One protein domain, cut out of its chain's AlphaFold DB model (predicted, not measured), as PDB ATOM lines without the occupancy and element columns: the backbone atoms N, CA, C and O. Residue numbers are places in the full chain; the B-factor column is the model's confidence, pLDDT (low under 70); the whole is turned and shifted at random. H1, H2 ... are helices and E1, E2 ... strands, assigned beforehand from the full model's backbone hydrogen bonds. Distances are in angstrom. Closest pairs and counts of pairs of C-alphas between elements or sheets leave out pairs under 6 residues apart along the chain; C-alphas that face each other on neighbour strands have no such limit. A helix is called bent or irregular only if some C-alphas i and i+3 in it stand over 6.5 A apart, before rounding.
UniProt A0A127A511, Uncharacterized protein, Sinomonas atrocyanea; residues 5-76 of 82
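This is residues 5 to 76 of the 82 residues of an uncharacterized protein of Sinomonas atrocyanea (UniProt A0A127A511). A small cluster of short helices, H1, H2, H3 and H5, set at large angles to one another with few close contacts, is joined by a two-stranded hairpin, E1 and E2, whose loop, residues 54 to 62, reaches away from the helices to make one end of the longest axis. H3 packs on H1 and on the short H4, while H2 and H5 are at the other side of the cluster. The printed part has 72 residues with five named helices and two named strands, in the order H1, H2, H3, H4, E1, E2, H5; the class is mostly helix, and the sheet, E1 - E2, is antiparallel. The whole is compact, with a radius of gyration of the C-alphas of 11.5 A and spans of 33 by 25 by 19 A.

H1, residues 5 to 10, begins at C-alpha 5 at (19.376, -10.775, -53.262) and is 8.6 A long. H2, residues 13 to 22, is 14.2 A long. H3, residues 30 to 40, is the longest helix, 15.1 A from C-alpha 30 at (37.655, -18.447, -45.423) to C-alpha 40. H4, residues 45 to 48, is irregular: its first and last C-alphas are 7.2 A apart. E1, residues 50 to 53, spans 9.6 A, and E2, residues 63 to 66, spans 10.2 A. H5, residues 68 to 75, is 10.1 A long and ends at C-alpha 75 at (17.132, -15.442, -42.197).

H1 and H3 touch, the closest C-alphas being those of Ala 10 and Ala 39, 4.9 A apart; they run opposite ways at a steep tilt of 68 degrees, only just short of about perpendicular. H2 is close to H3 but not clearly touching it, with the closest C-alphas, those of Glu 15 and Leu 32, 7.0 A apart. H2 and H5 are close but not clearly touching and about perpendicular at 75 degrees; their closest C-alphas are those of Arg 20 and Phe 75, 7.2 A. H1 and H5 are also close but not clearly touching, with the C-alphas of Thr 5 and Glu 73 closest at 7.2 A. H3 and H4 touch, the C-alphas of Asp 37 and Gly 46 being closest at 3.8 A. H3 and E2 are near each other, with 6 pairs of C-alphas within 10 A, while H3 and H5 are apart. The hairpin of E1 and E2 is antiparallel at 142 degrees; N 51 and O 65 are within hydrogen-bond range at 2.8 A, as are N 65 and O 51 at 2.8 A. The closest C-alphas of E1 and H5 are those of Tyr 50 and Val 70, 7.9 A apart. In H1, H2, H3 and H5 every O i to N i+4 pair is within hydrogen-bond range; H4 is too short for such a pair, and its one O i to N i+3 pair is not within range.

The two C-alphas farthest apart are those of His 9 and Pro 58, at 33.3 A. The printed part has no cut and no long link; the links from H2 to H3, 7 residues, and from E1 to E2, 9 residues, are short but not tight. The mean pLDDT of the printed part is 87.5, and residues 55 to 57 and 59 to 60 are under 70.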
ATOM      1  N   THR A   5      20.191  -9.718 -52.668       90.00
ATOM      2  CA  THR A   5      19.376 -10.775 -53.262       90.00
ATOM      3  C   THR A   5      20.127 -11.470 -54.402       90.00
ATOM      4  O   THR A   5      20.242 -12.694 -54.396       90.00
ATOM      5  N   GLY A   6      20.715 -10.730 -55.349       90.44
ATOM      6  CA  GLY A   6      21.481 -11.314 -56.451       90.44
ATOM      7  C   GLY A   6      22.736 -12.048 -55.994       90.44
ATOM      8  O   GLY A   6      23.012 -13.126 -56.514       90.44
ATOM      9  N   MET A   7      23.445 -11.541 -54.981       92.25
ATOM     10  CA  MET A   7      24.572 -12.257 -54.373       92.25
ATOM     11  C   MET A   7      24.116 -13.580 -53.739       92.25
ATOM     12  O   MET A   7      24.705 -14.623 -54.013       92.25
ATOM     13  N   LEU A   8      23.022 -13.577 -52.968       91.56
ATOM     14  CA  LEU A   8      22.474 -14.798 -52.367       91.56
ATOM     15  C   LEU A   8      22.011 -15.812 -53.427       91.56
ATOM     16  O   LEU A   8      22.194 -17.012 -53.242       91.56
ATOM     17  N   HIS A   9      21.459 -15.346 -54.551       91.06
ATOM     18  CA  HIS A   9      21.096 -16.197 -55.691       91.06
ATOM     19  C   HIS A   9      22.304 -16.726 -56.474       91.06
ATOM     20  O   HIS A   9      22.197 -17.769 -57.119       91.06
ATOM     21  N   ALA A  10      23.432 -16.016 -56.444       92.81
ATOM     22  CA  ALA A  10      24.679 -16.436 -57.073       92.81
ATOM     23  C   ALA A  10      25.478 -17.431 -56.211       92.81
ATOM     24  O   ALA A  10      26.348 -18.132 -56.733       92.81
ATOM     25  N   LEU A  11      25.179 -17.531 -54.910       92.62
ATOM     26  CA  LEU A  11      25.761 -18.551 -54.044       92.62
ATOM     27  C   LEU A  11      25.330 -19.958 -54.471       92.62
ATOM     28  O   LEU A  11      24.201 -20.214 -54.894       92.62
ATOM     29  N   ARG A  12      26.250 -20.913 -54.308       93.19
ATOM     30  CA  ARG A  12      25.950 -22.332 -54.512       93.19
ATOM     31  C   ARG A  12      24.954 -22.814 -53.449       93.19
ATOM     32  O   ARG A  12      25.022 -22.355 -52.306       93.19
ATOM     33  N   PRO A  13      24.081 -23.783 -53.777       91.00
ATOM     34  CA  PRO A  13      23.083 -24.290 -52.836       91.00
ATOM     35  C   PRO A  13      23.708 -24.863 -51.556       91.00
ATOM     36  O   PRO A  13      23.160 -24.669 -50.479       91.00
ATOM     37  N   GLU A  14      24.878 -25.497 -51.657       92.19
ATOM     38  CA  GLU A  14      25.625 -26.050 -50.516       92.19
ATOM     39  C   GLU A  14      26.129 -24.955 -49.559       92.19
ATOM     40  O   GLU A  14      26.065 -25.098 -48.337       92.19
ATOM     41  N   GLU A  15      26.587 -23.825 -50.105       92.62
ATOM     42  CA  GLU A  15      27.060 -22.677 -49.321       92.62
ATOM     43  C   GLU A  15      25.882 -21.971 -48.648       92.62
ATOM     44  O   GLU A  15      25.939 -21.633 -47.467       92.62
ATOM     45  N   LEU A  16      24.771 -21.814 -49.375       91.38
ATOM     46  CA  LEU A  16      23.541 -21.247 -48.834       91.38
ATOM     47  C   LEU A  16      22.972 -22.118 -47.706       91.38
ATOM     48  O   LEU A  16      22.572 -21.596 -46.668       91.38
ATOM     49  N   GLU A  17      22.956 -23.442 -47.876       91.31
ATOM     50  CA  GLU A  17      22.539 -24.377 -46.828       91.31
ATOM     51  C   GLU A  17      23.467 -24.306 -45.612       91.31
ATOM     52  O   GLU A  17      22.987 -24.261 -44.478       91.31
ATOM     53  N   THR A  18      24.779 -24.206 -45.835       91.81
ATOM     54  CA  THR A  18      25.768 -24.022 -44.764       91.81
ATOM     55  C   THR A  18      25.495 -22.746 -43.977       91.81
ATOM     56  O   THR A  18      25.429 -22.788 -42.744       91.81
ATOM     57  N   LEU A  19      25.265 -21.628 -44.673       91.12
ATOM     58  CA  LEU A  19      24.905 -20.370 -44.032       91.12
ATOM     59  C   LEU A  19      23.609 -20.540 -43.226       91.12
ATOM     60  O   LEU A  19      23.586 -20.225 -42.037       91.12
ATOM     61  N   ARG A  20      22.554 -21.110 -43.820       90.00
ATOM     62  CA  ARG A  20      21.257 -21.301 -43.147       90.00
ATOM     63  C   ARG A  20      21.347 -22.206 -41.917       90.00
ATOM     64  O   ARG A  20      20.742 -21.893 -40.896       90.00
ATOM     65  N   SER A  21      22.118 -23.287 -41.993       90.56
ATOM     66  CA  SER A  21      22.302 -24.261 -40.909       90.56
ATOM     67  C   SER A  21      23.016 -23.659 -39.695       90.56
ATOM     68  O   SER A  21      22.659 -23.937 -38.551       90.56
ATOM     69  N   ARG A  22      24.000 -22.784 -39.931       89.00
ATOM     70  CA  ARG A  22      24.801 -22.149 -38.871       89.00
ATOM     71  C   ARG A  22      24.122 -20.939 -38.221       89.00
ATOM     72  O   ARG A  22      24.452 -20.598 -37.086       89.00
ATOM     73  N   GLY A  23      23.171 -20.304 -38.905       87.50
ATOM     74  CA  GLY A  23      22.374 -19.203 -38.361       87.50
ATOM     75  C   GLY A  23      22.960 -17.794 -38.583       87.50
ATOM     76  O   GLY A  23      24.068 -17.636 -39.101       87.50
ATOM     77  N   PRO A  24      22.224 -16.738 -38.187       86.06
ATOM     78  CA  PRO A  24      22.557 -15.344 -38.511       86.06
ATOM     79  C   PRO A  24      23.787 -14.793 -37.781       86.06
ATOM     80  O   PRO A  24      24.430 -13.874 -38.278       86.06
ATOM     81  N   ALA A  25      24.134 -15.346 -36.617       84.00
ATOM     82  CA  ALA A  25      25.271 -14.902 -35.805       84.00
ATOM     83  C   ALA A  25      26.559 -15.707 -36.065       84.00
ATOM     84  O   ALA A  25      27.503 -15.632 -35.280       84.00
ATOM     85  N   GLN A  26      26.597 -16.507 -37.134       88.31
ATOM     86  CA  GLN A  26      27.744 -17.359 -37.437       88.31
ATOM     87  C   GLN A  26      29.007 -16.553 -37.753       88.31
ATOM     88  O   GLN A  26      28.927 -15.438 -38.276       88.31
ATOM     89  N   ILE A  27      30.157 -17.169 -37.492       91.38
ATOM     90  CA  ILE A  27      31.454 -16.704 -37.980       91.38
ATOM     91  C   ILE A  27      31.668 -17.318 -39.369       91.38
ATOM     92  O   ILE A  27      31.469 -18.519 -39.567       91.38
ATOM     93  N   LEU A  28      32.027 -16.478 -40.334       91.31
ATOM     94  CA  LEU A  28      32.335 -16.859 -41.704       91.31
ATOM     95  C   LEU A  28      33.786 -17.337 -41.777       91.31
ATOM     96  O   LEU A  28      34.715 -16.568 -41.529       91.31
ATOM     97  N   ASP A  29      33.964 -18.604 -42.141       91.00
ATOM     98  CA  ASP A  29      35.274 -19.154 -42.477       91.00
ATOM     99  C   ASP A  29      35.746 -18.648 -43.850       91.00
ATOM    100  O   ASP A  29      34.954 -18.170 -44.665       91.00
ATOM    101  N   GLU A  30      37.032 -18.838 -44.148       89.69
ATOM    102  CA  GLU A  30      37.655 -18.447 -45.423       89.69
ATOM    103  C   GLU A  30      36.892 -18.963 -46.656       89.69
ATOM    104  O   GLU A  30      36.691 -18.215 -47.609       89.69
ATOM    105  N   ALA A  31      36.373 -20.196 -46.607       91.31
ATOM    106  CA  ALA A  31      35.587 -20.775 -47.698       91.31
ATOM    107  C   ALA A  31      34.278 -20.009 -47.970       91.31
ATOM    108  O   ALA A  31      33.923 -19.776 -49.123       91.31
ATOM    109  N   LEU A  32      33.579 -19.574 -46.915       92.81
ATOM    110  CA  LEU A  32      32.352 -18.783 -47.052       92.81
ATOM    111  C   LEU A  32      32.662 -17.362 -47.527       92.81
ATOM    112  O   LEU A  32      31.912 -16.813 -48.331       92.81
ATOM    113  N   LEU A  33      33.773 -16.776 -47.074       92.06
ATOM    114  CA  LEU A  33      34.236 -15.477 -47.566       92.06
ATOM    115  C   LEU A  33      34.551 -15.531 -49.063       92.06
ATOM    116  O   LEU A  33      34.089 -14.671 -49.809       92.06
ATOM    117  N   GLU A  34      35.265 -16.564 -49.513       93.06
ATOM    118  CA  GLU A  34      35.560 -16.776 -50.931       93.06
ATOM    119  C   GLU A  34      34.287 -17.023 -51.752       93.06
ATOM    120  O   GLU A  34      34.148 -16.492 -52.857       93.06
ATOM    121  N   ALA A  35      33.325 -17.779 -51.213       94.00
ATOM    122  CA  ALA A  35      32.037 -17.996 -51.862       94.00
ATOM    123  C   ALA A  35      31.256 -16.683 -52.038       94.00
ATOM    124  O   ALA A  35      30.728 -16.433 -53.122       94.00
ATOM    125  N   ILE A  36      31.225 -15.829 -51.010       93.69
ATOM    126  CA  ILE A  36      30.570 -14.513 -51.059       93.69
ATOM    127  C   ILE A  36      31.294 -13.581 -52.036       93.69
ATOM    128  O   ILE A  36      30.644 -12.925 -52.847       93.69
ATOM    129  N   ASP A  37      32.625 -13.537 -52.000       93.06
ATOM    130  CA  ASP A  37      33.433 -12.758 -52.943       93.06
ATOM    131  C   ASP A  37      33.156 -13.198 -54.393       93.06
ATOM    132  O   ASP A  37      32.854 -12.380 -55.264       93.06
ATOM    133  N   THR A  38      33.155 -14.506 -54.651       93.38
ATOM    134  CA  THR A  38      32.869 -15.072 -55.977       93.38
ATOM    135  C   THR A  38      31.451 -14.740 -56.443       93.38
ATOM    136  O   THR A  38      31.269 -14.320 -57.586       93.38
ATOM    137  N   ALA A  39      30.456 -14.867 -55.562       92.44
ATOM    138  CA  ALA A  39      29.064 -14.520 -55.848       92.44
ATOM    139  C   ALA A  39      28.873 -13.017 -56.123       92.44
ATOM    140  O   ALA A  39      28.018 -12.636 -56.919       92.44
ATOM    141  N   ALA A  40      29.692 -12.164 -55.502       91.50
ATOM    142  CA  ALA A  40      29.672 -10.718 -55.697       91.50
ATOM    143  C   ALA A  40      30.346 -10.246 -56.998       91.50
ATOM    144  O   ALA A  40      30.137  -9.102 -57.399       91.50
ATOM    145  N   GLY A  41      31.128 -11.101 -57.665       89.12
ATOM    146  CA  GLY A  41      31.795 -10.774 -58.930       89.12
ATOM    147  C   GLY A  41      33.296 -11.064 -58.968       89.12
ATOM    148  O   GLY A  41      33.917 -10.862 -60.012       89.12
ATOM    149  N   GLY A  42      33.888 -11.559 -57.878       88.25
ATOM    150  CA  GLY A  42      35.292 -11.958 -57.846       88.25
ATOM    151  C   GLY A  42      35.989 -11.712 -56.504       88.25
ATOM    152  O   GLY A  42      35.401 -11.176 -55.567       88.25
ATOM    153  N   PRO A  43      37.276 -12.086 -56.396       88.62
ATOM    154  CA  PRO A  43      38.021 -12.020 -55.141       88.62
ATOM    155  C   PRO A  43      38.048 -10.593 -54.572       88.62
ATOM    156  O   PRO A  43      38.541  -9.667 -55.215       88.62
ATOM    157  N   GLY A  44      37.550 -10.423 -53.344       84.88
ATOM    158  CA  GLY A  44      37.456  -9.142 -52.643       84.88
ATOM    159  C   GLY A  44      36.210  -8.292 -52.927       84.88
ATOM    160  O   GLY A  44      36.003  -7.314 -52.204       84.88
ATOM    161  N   GLU A  45      35.366  -8.652 -53.898       89.81
ATOM    162  CA  GLU A  45      34.123  -7.916 -54.205       89.81
ATOM    163  C   GLU A  45      33.039  -8.134 -53.131       89.81
ATOM    164  O   GLU A  45      32.105  -7.341 -52.989       89.81
ATOM    165  N   GLY A  46      33.182  -9.175 -52.304       88.25
ATOM    166  CA  GLY A  46      32.236  -9.558 -51.262       88.25
ATOM    167  C   GLY A  46      32.327  -8.724 -49.981       88.25
ATOM    168  O   GLY A  46      31.458  -8.823 -49.116       88.25
ATOM    169  N   ARG A  47      33.320  -7.832 -49.860       87.81
ATOM    170  CA  ARG A  47      33.561  -6.982 -48.671       87.81
ATOM    171  C   ARG A  47      32.386  -6.087 -48.277       87.81
ATOM    172  O   ARG A  47      32.363  -5.555 -47.172       87.81
ATOM    173  N   GLY A  48      31.426  -5.893 -49.179       90.75
ATOM    174  CA  GLY A  48      30.177  -5.202 -48.883       90.75
ATOM    175  C   GLY A  48      29.157  -6.041 -48.107       90.75
ATOM    176  O   GLY A  48      28.252  -5.455 -47.523       90.75
ATOM    177  N   TYR A  49      29.278  -7.369 -48.080       91.81
ATOM    178  CA  TYR A  49      28.252  -8.293 -47.574       91.81
ATOM    179  C   TYR A  49      28.580  -8.901 -46.203       91.81
ATOM    180  O   TYR A  49      27.723  -9.525 -45.579       91.81
ATOM    181  N   TYR A  50      29.796  -8.689 -45.704       91.81
ATOM    182  CA  TYR A  50      30.227  -9.119 -44.379       91.81
ATOM    183  C   TYR A  50      30.938  -7.989 -43.635       91.81
ATOM    184  O   TYR A  50      31.477  -7.055 -44.228       91.81
ATOM    185  N   VAL A  51      30.933  -8.075 -42.311       90.81
ATOM    186  CA  VAL A  51      31.583  -7.140 -41.394       90.81
ATOM    187  C   VAL A  51      32.567  -7.893 -40.515       90.81
ATOM    188  O   VAL A  51      32.359  -9.059 -40.194       90.81
ATOM    189  N   VAL A  52      33.645  -7.225 -40.114       87.69
ATOM    190  CA  VAL A  52      34.539  -7.752 -39.079       87.69
ATOM    191  C   VAL A  52      34.018  -7.302 -37.724       87.69
ATOM    192  O   VAL A  52      33.909  -6.100 -37.474       87.69
ATOM    193  N   HIS A  53      33.710  -8.255 -36.853       79.19
ATOM    194  CA  HIS A  53      33.531  -8.018 -35.429       79.19
ATOM    195  C   HIS A  53      34.845  -8.282 -34.685       79.19
ATOM    196  O   HIS A  53      35.694  -9.060 -35.117       79.19
ATOM    197  N   GLY A  54      35.018  -7.591 -33.556       70.19
ATOM    198  CA  GLY A  54      36.164  -7.782 -32.674       70.19
ATOM    199  C   GLY A  54      37.373  -6.901 -32.991       70.19
ATOM    200  O   GLY A  54      37.283  -5.837 -33.609       70.19
ATOM    201  N   HIS A  55      38.527  -7.315 -32.468       64.75
ATOM    202  CA  HIS A  55      39.780  -6.590 -32.636       64.75
ATOM    203  C   HIS A  55      40.328  -6.829 -34.049       64.75
ATOM    204  O   HIS A  55      40.600  -7.958 -34.441       64.75
ATOM    205  N   LEU A  56      40.581  -5.751 -34.801       66.25
ATOM    206  CA  LEU A  56      41.186  -5.824 -36.143       66.25
ATOM    207  C   LEU A  56      42.612  -6.421 -36.142       66.25
ATOM    208  O   LEU A  56      43.159  -6.691 -37.222       66.25
ATOM    209  N   TRP A  57      43.193  -6.588 -34.945       55.41
ATOM    210  CA  TRP A  57      44.550  -7.039 -34.663       55.41
ATOM    211  C   TRP A  57      44.633  -7.888 -33.380       55.41
ATOM    212  O   TRP A  57      44.112  -7.448 -32.353       55.41
ATOM    213  N   PRO A  58      45.363  -9.022 -33.384       70.81
ATOM    214  CA  PRO A  58      46.023  -9.660 -34.534       70.81
ATOM    215  C   PRO A  58      45.018 -10.185 -35.575       70.81
ATOM    216  O   PRO A  58      43.851 -10.397 -35.263       70.81
ATOM    217  N   VAL A  59      45.469 -10.359 -36.824       67.31
ATOM    218  CA  VAL A  59      44.627 -10.782 -37.968       67.31
ATOM    219  C   VAL A  59      43.897 -12.102 -37.687       67.31
ATOM    220  O   VAL A  59      42.775 -12.286 -38.143       67.31
ATOM    221  N   GLU A  60      44.510 -12.969 -36.883       69.38
ATOM    222  CA  GLU A  60      43.994 -14.273 -36.449       69.38
ATOM    223  C   GLU A  60      42.700 -14.184 -35.619       69.38
ATOM    224  O   GLU A  60      41.966 -15.161 -35.543       69.38
ATOM    225  N   ASN A  61      42.395 -13.021 -35.028       71.62
ATOM    226  CA  ASN A  61      41.182 -12.788 -34.232       71.62
ATOM    227  C   ASN A  61      40.074 -12.060 -35.009       71.62
ATOM    228  O   ASN A  61      39.136 -11.543 -34.405       71.62
ATOM    229  N   ARG A  62      40.188 -11.943 -36.337       81.94
ATOM    230  CA  ARG A  62      39.139 -11.308 -37.138       81.94
ATOM    231  C   ARG A  62      37.969 -12.261 -37.290       81.94
ATOM    232  O   ARG A  62      38.040 -13.231 -38.037       81.94
ATOM    233  N   GLU A  63      36.879 -11.931 -36.620       88.50
ATOM    234  CA  GLU A  63      35.627 -12.656 -36.748       88.50
ATOM    235  C   GLU A  63      34.798 -11.980 -37.833       88.50
ATOM    236  O   GLU A  63      34.342 -10.846 -37.686       88.50
ATOM    237  N   TYR A  64      34.654 -12.650 -38.970       90.62
ATOM    238  CA  TYR A  64      33.819 -12.159 -40.051       90.62
ATOM    239  C   TYR A  64      32.388 -12.636 -39.839       90.62
ATOM    240  O   TYR A  64      32.153 -13.816 -39.613       90.62
ATOM    241  N   HIS A  65      31.427 -11.730 -39.942       92.56
ATOM    242  CA  HIS A  65      30.005 -12.033 -39.830       92.56
ATOM    243  C   HIS A  65      29.263 -11.462 -41.028       92.56
ATOM    244  O   HIS A  65      29.697 -10.468 -41.610       92.56
ATOM    245  N   LEU A  66      28.120 -12.049 -41.381       92.44
ATOM    246  CA  LEU A  66      27.232 -11.436 -42.366       92.44
ATOM    247  C   LEU A  66      26.834 -10.033 -41.901       92.44
ATOM    248  O   LEU A  66      26.580  -9.795 -40.717       92.44
ATOM    249  N   ARG A  67      26.767  -9.095 -42.846       92.12
ATOM    250  CA  ARG A  67      26.202  -7.773 -42.578       92.12
ATOM    251  C   ARG A  67      24.727  -7.938 -42.201       92.12
ATOM    252  O   ARG A  67      24.065  -8.845 -42.699       92.12
ATOM    253  N   SER A  68      24.217  -7.079 -41.321       88.56
ATOM    254  CA  SER A  68      22.876  -7.241 -40.742       88.56
ATOM    255  C   SER A  68      21.773  -7.390 -41.787       88.56
ATOM    256  O   SER A  68      20.963  -8.291 -41.661       88.56
ATOM    257  N   ASP A  69      21.792  -6.604 -42.857       90.06
ATOM    258  CA  ASP A  69      20.818  -6.691 -43.949       90.06
ATOM    259  C   ASP A  69      20.962  -7.969 -44.795       90.06
ATOM    260  O   ASP A  69      19.969  -8.501 -45.274       90.06
ATOM    261  N   VAL A  70      22.179  -8.506 -44.944       90.94
ATOM    262  CA  VAL A  70      22.409  -9.807 -45.598       90.94
ATOM    263  C   VAL A  70      21.868 -10.940 -44.735       90.94
ATOM    264  O   VAL A  70      21.248 -11.871 -45.245       90.94
ATOM    265  N   ALA A  71      22.069 -10.850 -43.421       90.75
ATOM    266  CA  ALA A  71      21.471 -11.780 -42.477       90.75
ATOM    267  C   ALA A  71      19.937 -11.644 -42.451       90.75
ATOM    268  O   ALA A  71      19.241 -12.652 -42.410       90.75
ATOM    269  N   GLU A  72      19.389 -10.434 -42.518       89.56
ATOM    270  CA  GLU A  72      17.941 -10.217 -42.589       89.56
ATOM    271  C   GLU A  72      17.339 -10.751 -43.890       89.56
ATOM    272  O   GLU A  72      16.286 -11.367 -43.845       89.56
ATOM    273  N   GLU A  73      18.005 -10.608 -45.033       90.00
ATOM    274  CA  GLU A  73      17.525 -11.199 -46.288       90.00
ATOM    275  C   GLU A  73      17.587 -12.739 -46.252       90.00
ATOM    276  O   GLU A  73      16.692 -13.427 -46.738       90.00
ATOM    277  N   LEU A  74      18.631 -13.311 -45.641       89.50
ATOM    278  CA  LEU A  74      18.821 -14.763 -45.607       89.50
ATOM    279  C   LEU A  74      17.959 -15.480 -44.549       89.50
ATOM    280  O   LEU A  74      17.514 -16.612 -44.769       89.50
ATOM    281  N   PHE A  75      17.780 -14.859 -43.381       87.81
ATOM    282  CA  PHE A  75      17.132 -15.442 -42.197       87.81
ATOM    283  C   PHE A  75      15.859 -14.725 -41.771       87.81
ATOM    284  O   PHE A  75      15.171 -15.205 -40.865       87.81
ATOM    285  N   GLY A  76      15.565 -13.567 -42.357       80.00
ATOM    286  CA  GLY A  76      14.330 -12.856 -42.096       80.00
ATOM    287  C   GLY A  76      13.135 -13.758 -42.375       80.00
ATOM    288  O   GLY A  76      13.246 -14.741 -43.118       80.00
TER     289      GLY A  76